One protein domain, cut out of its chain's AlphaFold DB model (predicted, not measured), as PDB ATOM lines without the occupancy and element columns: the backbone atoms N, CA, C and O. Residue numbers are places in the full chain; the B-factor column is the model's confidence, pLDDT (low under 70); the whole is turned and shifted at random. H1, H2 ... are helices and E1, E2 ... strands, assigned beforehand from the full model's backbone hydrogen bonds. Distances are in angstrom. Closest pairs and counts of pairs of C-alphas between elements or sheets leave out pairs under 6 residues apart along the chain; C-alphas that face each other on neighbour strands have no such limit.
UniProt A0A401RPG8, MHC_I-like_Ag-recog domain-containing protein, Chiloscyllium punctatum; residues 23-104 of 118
ATOM      1  N   THR A  23     145.802 137.032 106.728       92.06
ATOM      2  CA  THR A  23     146.148 136.018 107.726       92.06
ATOM      3  C   THR A  23     145.179 134.863 107.607       92.06
ATOM      4  O   THR A  23     143.973 135.063 107.705       92.06
ATOM      5  N   THR A  24     145.703 133.656 107.418       91.75
ATOM      6  CA  THR A  24     144.899 132.433 107.419       91.75
ATOM      7  C   THR A  24     145.307 131.582 108.606       91.75
ATOM      8  O   THR A  24     146.434 131.095 108.676       91.75
ATOM      9  N   THR A  25     144.378 131.396 109.536       91.31
ATOM     10  CA  THR A  25     144.543 130.515 110.691       91.31
ATOM     11  C   THR A  25     143.715 129.269 110.462       91.31
ATOM     12  O   THR A  25     142.564 129.359 110.042       91.31
ATOM     13  N   PHE A  26     144.273 128.107 110.769       93.19
ATOM     14  CA  PHE A  26     143.526 126.862 110.762       93.19
ATOM     15  C   PHE A  26     143.800 126.067 112.026       93.19
ATOM     16  O   PHE A  26     144.867 126.169 112.631       93.19
ATOM     17  N   LEU A  27     142.818 125.262 112.406       91.12
ATOM     18  CA  LEU A  27     142.928 124.296 113.477       91.12
ATOM     19  C   LEU A  27     142.571 122.927 112.920       91.12
ATOM     20  O   LEU A  27     141.596 122.793 112.188       91.12
ATOM     21  N   ALA A  28     143.344 121.919 113.309       91.12
ATOM     22  CA  ALA A  28     143.007 120.524 113.105       91.12
ATOM     23  C   ALA A  28     142.980 119.830 114.472       91.12
ATOM     24  O   ALA A  28     143.916 119.981 115.263       91.12
ATOM     25  N   THR A  29     141.921 119.078 114.762       89.12
ATOM     26  CA  THR A  29     141.731 118.370 116.032       89.12
ATOM     27  C   THR A  29     141.228 116.944 115.809       89.12
ATOM     28  O   THR A  29     140.788 116.580 114.722       89.12
ATOM     29  N   SER A  30     141.314 116.114 116.850       85.81
ATOM     30  CA  SER A  30     140.749 114.764 116.865       85.81
ATOM     31  C   SER A  30     140.126 114.500 118.233       85.81
ATOM     32  O   SER A  30     140.782 114.704 119.260       85.81
ATOM     33  N   GLY A  31     138.859 114.077 118.252       82.44
ATOM     34  CA  GLY A  31     138.150 113.668 119.470       82.44
ATOM     35  C   GLY A  31     137.650 114.798 120.381       82.44
ATOM     36  O   GLY A  31     137.345 114.531 121.542       82.44
ATOM     37  N   VAL A  32     137.550 116.041 119.893       85.88
ATOM     38  CA  VAL A  32     136.991 117.179 120.647       85.88
ATOM     39  C   VAL A  32     135.571 117.457 120.157       85.88
ATOM     40  O   VAL A  32     135.395 117.979 119.067       85.88
ATOM     41  N   ALA A  33     134.552 117.111 120.948       82.56
ATOM     42  CA  ALA A  33     133.151 117.138 120.502       82.56
ATOM     43  C   ALA A  33     132.593 118.540 120.180       82.56
ATOM     44  O   ALA A  33     131.616 118.650 119.447       82.56
ATOM     45  N   GLU A  34     133.181 119.598 120.740       90.19
ATOM     46  CA  GLU A  34     132.717 120.984 120.565       90.19
ATOM     47  C   GLU A  34     133.348 121.693 119.357       90.19
ATOM     48  O   GLU A  34     132.995 122.837 119.069       90.19
ATOM     49  N   LEU A  35     134.292 121.047 118.664       90.19
ATOM     50  CA  LEU A  35     135.017 121.630 117.538       90.19
ATOM     51  C   LEU A  35     134.929 120.725 116.305       90.19
ATOM     52  O   LEU A  35     135.039 119.506 116.444       90.19
ATOM     53  N   PRO A  36     134.847 121.307 115.097       93.88
ATOM     54  CA  PRO A  36     135.111 120.561 113.878       93.88
ATOM     55  C   PRO A  36     136.509 119.925 113.924       93.88
ATOM     56  O   PRO A  36     137.458 120.494 114.483       93.88
ATOM     57  N   GLU A  37     136.674 118.765 113.284       93.19
ATOM     58  CA  GLU A  37     137.994 118.135 113.121       93.19
ATOM     59  C   GLU A  37     138.972 119.051 112.371       93.19
ATOM     60  O   GLU A  37     140.180 118.972 112.583       93.19
ATOM     61  N   TYR A  38     138.468 119.936 111.510       94.94
ATOM     62  CA  TYR A  38     139.259 120.977 110.872       94.94
ATOM     63  C   TYR A  38     138.431 122.238 110.642       94.94
ATOM     64  O   TYR A  38     137.306 122.152 110.157       94.94
ATOM     65  N   PHE A  39     139.005 123.412 110.897       96.12
ATOM     66  CA  PHE A  39     138.455 124.673 110.404       96.12
ATOM     67  C   PHE A  39     139.557 125.651 110.007       96.12
ATOM     68  O   PHE A  39     140.669 125.598 110.528       96.12
ATOM     69  N   GLY A  40     139.229 126.564 109.096       95.56
ATOM     70  CA  GLY A  40     140.101 127.631 108.622       95.56
ATOM     71  C   GLY A  40     139.373 128.970 108.587       95.56
ATOM     72  O   GLY A  40     138.204 129.042 108.213       95.56
ATOM     73  N   VAL A  41     140.069 130.036 108.972       96.56
ATOM     74  CA  VAL A  41     139.588 131.418 108.914       96.56
ATOM     75  C   VAL A  41     140.619 132.252 108.181       96.56
ATOM     76  O   VAL A  41     141.773 132.302 108.604       96.56
ATOM     77  N   THR A  42     140.204 132.938 107.120       95.12
ATOM     78  CA  THR A  42     141.035 133.958 106.474       95.12
ATOM     79  C   THR A  42     140.556 135.336 106.891       95.12
ATOM     80  O   THR A  42     139.355 135.617 106.905       95.12
ATOM     81  N   MET A  43     141.506 136.199 107.224       95.06
ATOM     82  CA  MET A  43     141.298 137.580 107.620       95.06
ATOM     83  C   MET A  43     142.044 138.519 106.677       95.06
ATOM     84  O   MET A  43     143.175 138.229 106.296       95.06
ATOM     85  N   ILE A  44     141.428 139.652 106.346       92.81
ATOM     86  CA  ILE A  44     142.062 140.776 105.653       92.81
ATOM     87  C   ILE A  44     142.080 141.951 106.626       92.81
ATOM     88  O   ILE A  44     141.031 142.341 107.135       92.81
ATOM     89  N   ASN A  45     143.265 142.478 106.933       91.62
ATOM     90  CA  ASN A  45     143.473 143.539 107.924       91.62
ATOM     91  C   ASN A  45     142.841 143.207 109.290       91.62
ATOM     92  O   ASN A  45     142.215 144.047 109.931       91.62
ATOM     93  N   GLY A  46     142.964 141.945 109.719       91.50
ATOM     94  CA  GLY A  46     142.386 141.442 110.973       91.50
ATOM     95  C   GLY A  46     140.867 141.229 110.951       91.50
ATOM     96  O   GLY A  46     140.300 140.782 111.945       91.50
ATOM     97  N   VAL A  47     140.195 141.503 109.829       94.31
ATOM     98  CA  VAL A  47     138.757 141.274 109.662       94.31
ATOM     99  C   VAL A  47     138.533 139.917 108.994       94.31
ATOM    100  O   VAL A  47     139.033 139.717 107.889       94.31
ATOM    101  N   PRO A  48     137.783 138.977 109.596       95.62
ATOM    102  CA  PRO A  48     137.492 137.690 108.973       95.62
ATOM    103  C   PRO A  48     136.627 137.859 107.723       95.62
ATOM    104  O   PRO A  48     135.565 138.484 107.762       95.62
ATOM    105  N   VAL A  49     137.086 137.270 106.621       96.62
ATOM    106  CA  VAL A  49     136.467 137.360 105.291       96.62
ATOM    107  C   VAL A  49     135.932 136.024 104.794       96.62
ATOM    108  O   VAL A  49     134.919 136.004 104.096       96.62
ATOM    109  N   THR A  50     136.532 134.910 105.217       97.25
ATOM    110  CA  THR A  50     136.059 133.555 104.909       97.25
ATOM    111  C   THR A  50     136.165 132.643 106.126       97.25
ATOM    112  O   THR A  50     136.962 132.872 107.039       97.25
ATOM    113  N   TYR A  51     135.335 131.607 106.135       97.69
ATOM    114  CA  TYR A  51     135.358 130.535 107.120       97.69
ATOM    115  C   TYR A  51     135.078 129.199 106.435       97.69
ATOM    116  O   TYR A  51     134.119 129.104 105.678       97.69
ATOM    117  N   TYR A  52     135.876 128.179 106.718       97.94
ATOM    118  CA  TYR A  52     135.636 126.796 106.310       97.94
ATOM    119  C   TYR A  52     135.668 125.910 107.552       97.94
ATOM    120  O   TYR A  52     136.529 126.114 108.406       97.94
ATOM    121  N   ASP A  53     134.816 124.889 107.615       96.69
ATOM    122  CA  ASP A  53     134.982 123.787 108.561       96.69
ATOM    123  C   ASP A  53     134.628 122.423 107.945       96.69
ATOM    124  O   ASP A  53     133.990 122.334 106.894       96.69
ATOM    125  N   SER A  54     135.083 121.355 108.600       96.44
ATOM    126  CA  SER A  54     134.918 119.963 108.173       96.44
ATOM    127  C   SER A  54     133.514 119.384 108.367       96.44
ATOM    128  O   SER A  54     133.245 118.287 107.862       96.44
ATOM    129  N   ASP A  55     132.641 120.081 109.091       95.94
ATOM    130  CA  ASP A  55     131.287 119.631 109.412       95.94
ATOM    131  C   ASP A  55     130.313 120.125 108.336       95.94
ATOM    132  O   ASP A  55     129.545 119.347 107.771       95.94
ATOM    133  N   ILE A  56     130.416 121.408 107.982       96.00
ATOM    134  CA  ILE A  56     129.703 122.064 106.884       96.00
ATOM    135  C   ILE A  56     130.329 121.686 105.535       96.00
ATOM    136  O   ILE A  56     129.619 121.577 104.534       96.00
ATOM    137  N   ARG A  57     131.656 121.480 105.498       97.19
ATOM    138  CA  ARG A  57     132.448 121.154 104.293       97.19
ATOM    139  C   ARG A  57     132.278 122.163 103.167       97.19
ATOM    140  O   ARG A  57     132.199 121.812 101.989       97.19
ATOM    141  N   ARG A  58     132.205 123.436 103.543       97.81
ATOM    142  CA  ARG A  58     132.005 124.549 102.621       97.81
ATOM    143  C   ARG A  58     132.722 125.788 103.116       97.81
ATOM    144  O   ARG A  58     132.716 126.069 104.312       97.81
ATOM    145  N   THR A  59     133.286 126.549 102.185       98.06
ATOM    146  CA  THR A  59     133.790 127.889 102.484       98.06
ATOM    147  C   THR A  59     132.634 128.881 102.446       98.06
ATOM    148  O   THR A  59     131.911 128.981 101.456       98.06
ATOM    149  N   VAL A  60     132.454 129.614 103.541       96.75
ATOM    150  CA  VAL A  60     131.379 130.581 103.746       96.75
ATOM    151  C   VAL A  60     131.968 131.996 103.814       96.75
ATOM    152  O   VAL A  60     132.860 132.244 104.639       96.75
ATOM    153  N   PRO A  61     131.487 132.941 102.986       96.69
ATOM    154  CA  PRO A  61     131.859 134.348 103.097       96.69
ATOM    155  C   PRO A  61     131.384 134.944 104.423       96.69
ATOM    156  O   PRO A  61     130.295 134.643 104.911       96.69
ATOM    157  N   ARG A  62     132.193 135.833 105.003       97.00
ATOM    158  CA  ARG A  62     131.869 136.536 106.256       97.00
ATOM    159  C   ARG A  62     131.614 138.031 106.077       97.00
ATOM    160  O   ARG A  62     131.169 138.674 107.020       97.00
ATOM    161  N   GLN A  63     131.865 138.570 104.885       96.56
ATOM    162  CA  GLN A  63     131.654 139.980 104.556       96.56
ATOM    163  C   GLN A  63     130.811 140.117 103.288       96.56
ATOM    164  O   GLN A  63     131.012 139.364 102.335       96.56
ATOM    165  N   GLN A  64     129.913 141.108 103.258       96.50
ATOM    166  CA  GLN A  64     129.034 141.353 102.107       96.50
ATOM    167  C   GLN A  64     129.831 141.596 100.824       96.50
ATOM    168  O   GLN A  64     129.550 141.001  99.794       96.50
ATOM    169  N   TRP A  65     130.905 142.380 100.921       94.62
ATOM    170  CA  TRP A  65     131.740 142.690  99.767       94.62
ATOM    171  C   TRP A  65     132.411 141.447  99.163       94.62
ATOM    172  O   TRP A  65     132.610 141.418  97.956       94.62
ATOM    173  N   MET A  66     132.720 140.403  99.946       95.06
ATOM    174  CA  MET A  66     133.222 139.138  99.388       95.06
ATOM    175  C   MET A  66     132.133 138.450  98.560       95.06
ATOM    176  O   MET A  66     132.416 137.976  97.467       95.06
ATOM    177  N   MET A  67     130.894 138.409  99.064       93.94
ATOM    178  CA  MET A  67     129.765 137.806  98.343       93.94
ATOM    179  C   MET A  67     129.501 138.512  97.015       93.94
ATOM    180  O   MET A  67     129.241 137.851  96.020       93.94
ATOM    181  N   ASP A  68     129.604 139.839  97.004       96.25
ATOM    182  CA  ASP A  68     129.301 140.642  95.820       96.25
ATOM    183  C   ASP A  68     130.449 140.643  94.791       96.25
ATOM    184  O   ASP A  68     130.223 140.937  93.619       96.25
ATOM    185  N   SER A  69     131.684 140.344  95.218       96.31
ATOM    186  CA  SER A  69     132.884 140.435  94.368       96.31
ATOM    187  C   SER A  69     133.238 139.139  93.638       96.31
ATOM    188  O   SER A  69     133.988 139.193  92.665       96.31
ATOM    189  N   PHE A  70     132.753 137.990  94.112       96.12
ATOM    190  CA  PHE A  70     133.158 136.675  93.612       96.12
ATOM    191  C   PHE A  70     131.954 135.806  93.256       96.12
ATOM    192  O   PHE A  70     130.942 135.804  93.958       96.12
ATOM    193  N   ASP A  71     132.088 135.040  92.178       97.19
ATOM    194  CA  ASP A  71     131.051 134.155  91.658       97.19
ATOM    195  C   ASP A  71     131.037 132.772  92.330       97.19
ATOM    196  O   ASP A  71     131.843 132.452  93.207       97.19
ATOM    197  N   GLU A  72     130.068 131.943  91.941       96.12
ATOM    198  CA  GLU A  72     129.897 130.596  92.489       96.12
ATOM    199  C   GLU A  72     131.109 129.691  92.223       96.12
ATOM    200  O   GLU A  72     131.494 128.934  93.115       96.12
ATOM    201  N   GLU A  73     131.754 129.814  91.058       98.06
ATOM    202  CA  GLU A  73     132.938 129.022  90.697       98.06
ATOM    203  C   GLU A  73     134.108 129.309  91.648       98.06
ATOM    204  O   GLU A  73     134.759 128.383  92.141       98.06
ATOM    205  N   TYR A  74     134.332 130.578  92.001       96.69
ATOM    206  CA  TYR A  74     135.324 130.946  93.009       96.69
ATOM    207  C   TYR A  74     135.031 130.313  94.380       96.69
ATOM    208  O   TYR A  74     135.933 129.792  95.048       96.69
ATOM    209  N   TRP A  75     133.768 130.321  94.814       97.25
ATOM    210  CA  TRP A  75     133.373 129.729  96.096       97.25
ATOM    211  C   TRP A  75     133.478 128.202  96.105       97.25
ATOM    212  O   TRP A  75     133.856 127.614  97.127       97.25
ATOM    213  N   GLU A  76     133.178 127.556  94.981       98.19
ATOM    214  CA  GLU A  76     133.380 126.122  94.792       98.19
ATOM    215  C   GLU A  76     134.871 125.775  94.831       98.19
ATOM    216  O   GLU A  76     135.274 124.864  95.562       98.19
ATOM    217  N   TYR A  77     135.713 126.555  94.149       97.88
ATOM    218  CA  TYR A  77     137.164 126.412  94.207       97.88
ATOM    219  C   TYR A  77     137.682 126.488  95.649       97.88
ATOM    220  O   TYR A  77     138.360 125.567  96.113       97.88
ATOM    221  N   LEU A  78     137.316 127.529  96.407       97.25
ATOM    222  CA  LEU A  78     137.736 127.653  97.806       97.25
ATOM    223  C   LEU A  78     137.207 126.514  98.684       97.25
ATOM    224  O   LEU A  78     137.884 126.098  99.626       97.25
ATOM    225  N   THR A  79     136.009 126.006  98.401       98.12
ATOM    226  CA  THR A  79     135.438 124.858  99.116       98.12
ATOM    227  C   THR A  79     136.241 123.585  98.850       98.12
ATOM    228  O   THR A  79     136.586 122.863  99.786       98.12
ATOM    229  N   ASN A  80     136.616 123.335  97.596       98.50
ATOM    230  CA  ASN A  80     137.432 122.186  97.209       98.50
ATOM    231  C   ASN A  80     138.844 122.249  97.809       98.50
ATOM    232  O   ASN A  80     139.363 121.236  98.292       98.50
ATOM    233  N   GLN A  81     139.434 123.446  97.872       96.88
ATOM    234  CA  GLN A  81     140.695 123.671  98.578       96.88
ATOM    235  C   GLN A  81     140.561 123.366 100.078       96.88
ATOM    236  O   GLN A  81     141.390 122.642 100.628       96.88
ATOM    237  N   GLY A  82     139.491 123.836 100.729       96.25
ATOM    238  CA  GLY A  82     139.197 123.521 102.131       96.25
ATOM    239  C   GLY A  82     139.045 122.017 102.390       96.25
ATOM    240  O   GLY A  82     139.653 121.489 103.320       96.25
ATOM    241  N   ASN A  83     138.323 121.301 101.521       98.00
ATOM    242  CA  ASN A  83     138.158 119.842 101.602       98.00
ATOM    243  C   ASN A  83     139.497 119.096 101.485       98.00
ATOM    244  O   ASN A  83     139.762 118.149 102.235       98.00
ATOM    245  N   THR A  84     140.360 119.546 100.573       97.44
ATOM    246  CA  THR A  84     141.700 118.977 100.382       97.44
ATOM    247  C   THR A  84     142.568 119.205 101.620       97.44
ATOM    248  O   THR A  84     143.152 118.257 102.148       97.44
ATOM    249  N   LEU A  85     142.597 120.436 102.142       95.12
ATOM    250  CA  LEU A  85     143.365 120.786 103.339       95.12
ATOM    251  C   LEU A  85     142.872 120.045 104.585       95.12
ATOM    252  O   LEU A  85     143.693 119.551 105.354       95.12
ATOM    253  N   SER A  86     141.556 119.913 104.764       95.75
ATOM    254  CA  SER A  86     140.970 119.136 105.862       95.75
ATOM    255  C   SER A  86     141.408 117.671 105.809       95.75
ATOM    256  O   SER A  86     141.835 117.114 106.824       95.75
ATOM    257  N   THR A  87     141.395 117.062 104.619       96.06
ATOM    258  CA  THR A  87     141.839 115.674 104.422       96.06
ATOM    259  C   THR A  87     143.322 115.513 104.755       96.06
ATOM    260  O   THR A  87     143.684 114.657 105.563       96.06
ATOM    261  N   MET A  88     144.177 116.390 104.218       94.38
ATOM    262  CA  MET A  88     145.616 116.379 104.504       94.38
ATOM    263  C   MET A  88     145.909 116.585 105.994       94.38
ATOM    264  O   MET A  88     146.751 115.896 106.570       94.38
ATOM    265  N   ALA A  89     145.211 117.518 106.644       91.25
ATOM    266  CA  ALA A  89     145.378 117.783 108.067       91.25
ATOM    267  C   ALA A  89     145.002 116.559 108.913       91.25
ATOM    268  O   ALA A  89     145.743 116.197 109.828       91.25
ATOM    269  N   LYS A  90     143.908 115.872 108.568       91.44
ATOM    270  CA  LYS A  90     143.483 114.633 109.228       91.44
ATOM    271  C   LYS A  90     144.511 113.512 109.079       91.44
ATOM    272  O   LYS A  90     144.836 112.839 110.056       91.44
ATOM    273  N   GLU A  91     145.051 113.308 107.881       93.12
ATOM    274  CA  GLU A  91     146.092 112.302 107.628       93.12
ATOM    275  C   GLU A  91     147.388 112.603 108.393       93.12
ATOM    276  O   GLU A  91     147.965 111.708 109.026       93.12
ATOM    277  N   ASN A  92     147.807 113.869 108.404       90.44
ATOM    278  CA  ASN A  92     148.981 114.324 109.143       90.44
ATOM    279  C   ASN A  92     148.800 114.148 110.653       90.44
ATOM    280  O   ASN A  92     149.677 113.587 111.311       90.44
ATOM    281  N   LEU A  93     147.650 114.551 111.206       89.31
ATOM    282  CA  LEU A  93     147.334 114.345 112.620       89.31
ATOM    283  C   LEU A  93     147.345 112.864 112.993       89.31
ATOM    284  O   LEU A  93     147.985 112.491 113.973       89.31
ATOM    285  N   ASN A  94     146.712 112.008 112.189       89.50
ATOM    286  CA  ASN A  94     146.721 110.564 112.415       89.50
ATOM    287  C   ASN A  94     148.145 109.991 112.412       89.50
ATOM    288  O   ASN A  94     148.468 109.124 113.227       89.50
ATOM    289  N   THR A  95     149.004 110.473 111.515       91.50
ATOM    290  CA  THR A  95     150.413 110.062 111.437       91.50
ATOM    291  C   THR A  95     151.188 110.497 112.681       91.50
ATOM    292  O   THR A  95     151.892 109.682 113.278       91.50
ATOM    293  N   ILE A  96     151.012 111.746 113.123       88.50
ATOM    294  CA  ILE A  96     151.650 112.290 114.331       88.50
ATOM    295  C   ILE A  96     151.186 111.532 115.580       88.50
ATOM    296  O   ILE A  96     152.016 111.115 116.387       88.50
ATOM    297  N   MET A  97     149.880 111.301 115.726       86.81
ATOM    298  CA  MET A  97     149.292 110.560 116.848       86.81
ATOM    299  C   MET A  97     149.846 109.134 116.939       86.81
ATOM    300  O   MET A  97     150.301 108.713 118.003       86.81
ATOM    301  N   LYS A  98     149.903 108.416 115.807       88.69
ATOM    302  CA  LYS A  98     150.517 107.081 115.734       88.69
ATOM    303  C   LYS A  98     152.003 107.112 116.095       88.69
ATOM    304  O   LYS A  98     152.448 106.283 116.878       88.69
ATOM    305  N   GLY A  99     152.765 108.067 115.557       89.50
ATOM    306  CA  GLY A  99     154.209 108.174 115.792       89.50
ATOM    307  C   GLY A  99     154.588 108.578 117.221       89.50
ATOM    308  O   GLY A  99     155.680 108.260 117.683       89.50
ATOM    309  N   THR A 100     153.688 109.254 117.935       87.19
ATOM    310  CA  THR A 100     153.898 109.720 119.316       87.19
ATOM    311  C   THR A 100     153.193 108.852 120.361       87.19
ATOM    312  O   THR A 100     153.325 109.121 121.553       87.19
ATOM    313  N   ASN A 101     152.455 107.815 119.937       82.00
ATOM    314  CA  ASN A 101     151.535 107.037 120.777       82.00
ATOM    315  C   ASN A 101     150.527 107.915 121.549       82.00
ATOM    316  O   ASN A 101     150.087 107.553 122.642       82.00
ATOM    317  N   GLN A 102     150.167 109.077 121.000       73.06
ATOM    318  CA  GLN A 102     149.168 109.970 121.581       73.06
ATOM    319  C   GLN A 102     147.791 109.643 121.013       73.06
ATOM    320  O   GLN A 102     147.596 109.601 119.802       73.06
ATOM    321  N   THR A 103     146.816 109.442 121.896       68.19
ATOM    322  CA  THR A 103     145.413 109.188 121.531       68.19
ATOM    323  C   THR A 103     144.536 110.443 121.612       68.19
ATOM    324  O   THR A 103     143.368 110.381 121.243       68.19
ATOM    325  N   SER A 104     145.093 111.583 122.042       63.88
ATOM    326  CA  SER A 104     144.409 112.879 122.177       63.88
ATOM    327  C   SER A 104     145.310 114.051 121.759       63.88
ATOM    328  O   SER A 104     146.526 113.989 121.941       63.88
TER     329      SER A 104
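What this domain is: This is residues 23 to 104 of the 118 residues of the protein "MHC_I-like_Ag-recog domain-containing protein" of Chiloscyllium punctatum (UniProt A0A401RPG8). A long helix, H2, crosses slantwise over one face of a four-stranded sheet, running past it; short H1 packs by the E3-E4 side, making two layers. The 82 printed residues hold E1, E2, E3, E4, H1, H2 in chain order, class mixed; the strands form an antiparallel meander, each beside the one before. It is only just loose, close to compact: radius of gyration 14.3 A, spans 47 by 25 by 21 A.

How they stand to each other: Hairpins join E1, residues 23 to 28, E2, 38 to 44, E3, 47 to 53, and E4, 58 to 61. Within hydrogen-bond range are N 25 and O 41, 2.9 A, N 40 and O 52, 2.8 A, and N 60 and O 51, 2.8 A. H1, residues 64 to 69, and H2, residues 72 to 100, are on the sheet, with every O i to N i+4 pair within range. H2 has height 7.0 A; its closest C-alphas to E4 are Thr 79 and Thr 59, 4.8 A.

Where its parts are: E1 begins at C-alpha 23 (146.148, 136.018, 107.726). H2, 41.6 A long, ends at C-alpha 100 (153.898, 109.720, 119.316).

The domain as a whole: The farthest C-alphas, Asp 68 and Asn 101, are 47.4 A apart. The printed part has no cut and no long link; residues 103 to 104 are under 70 in pLDDT.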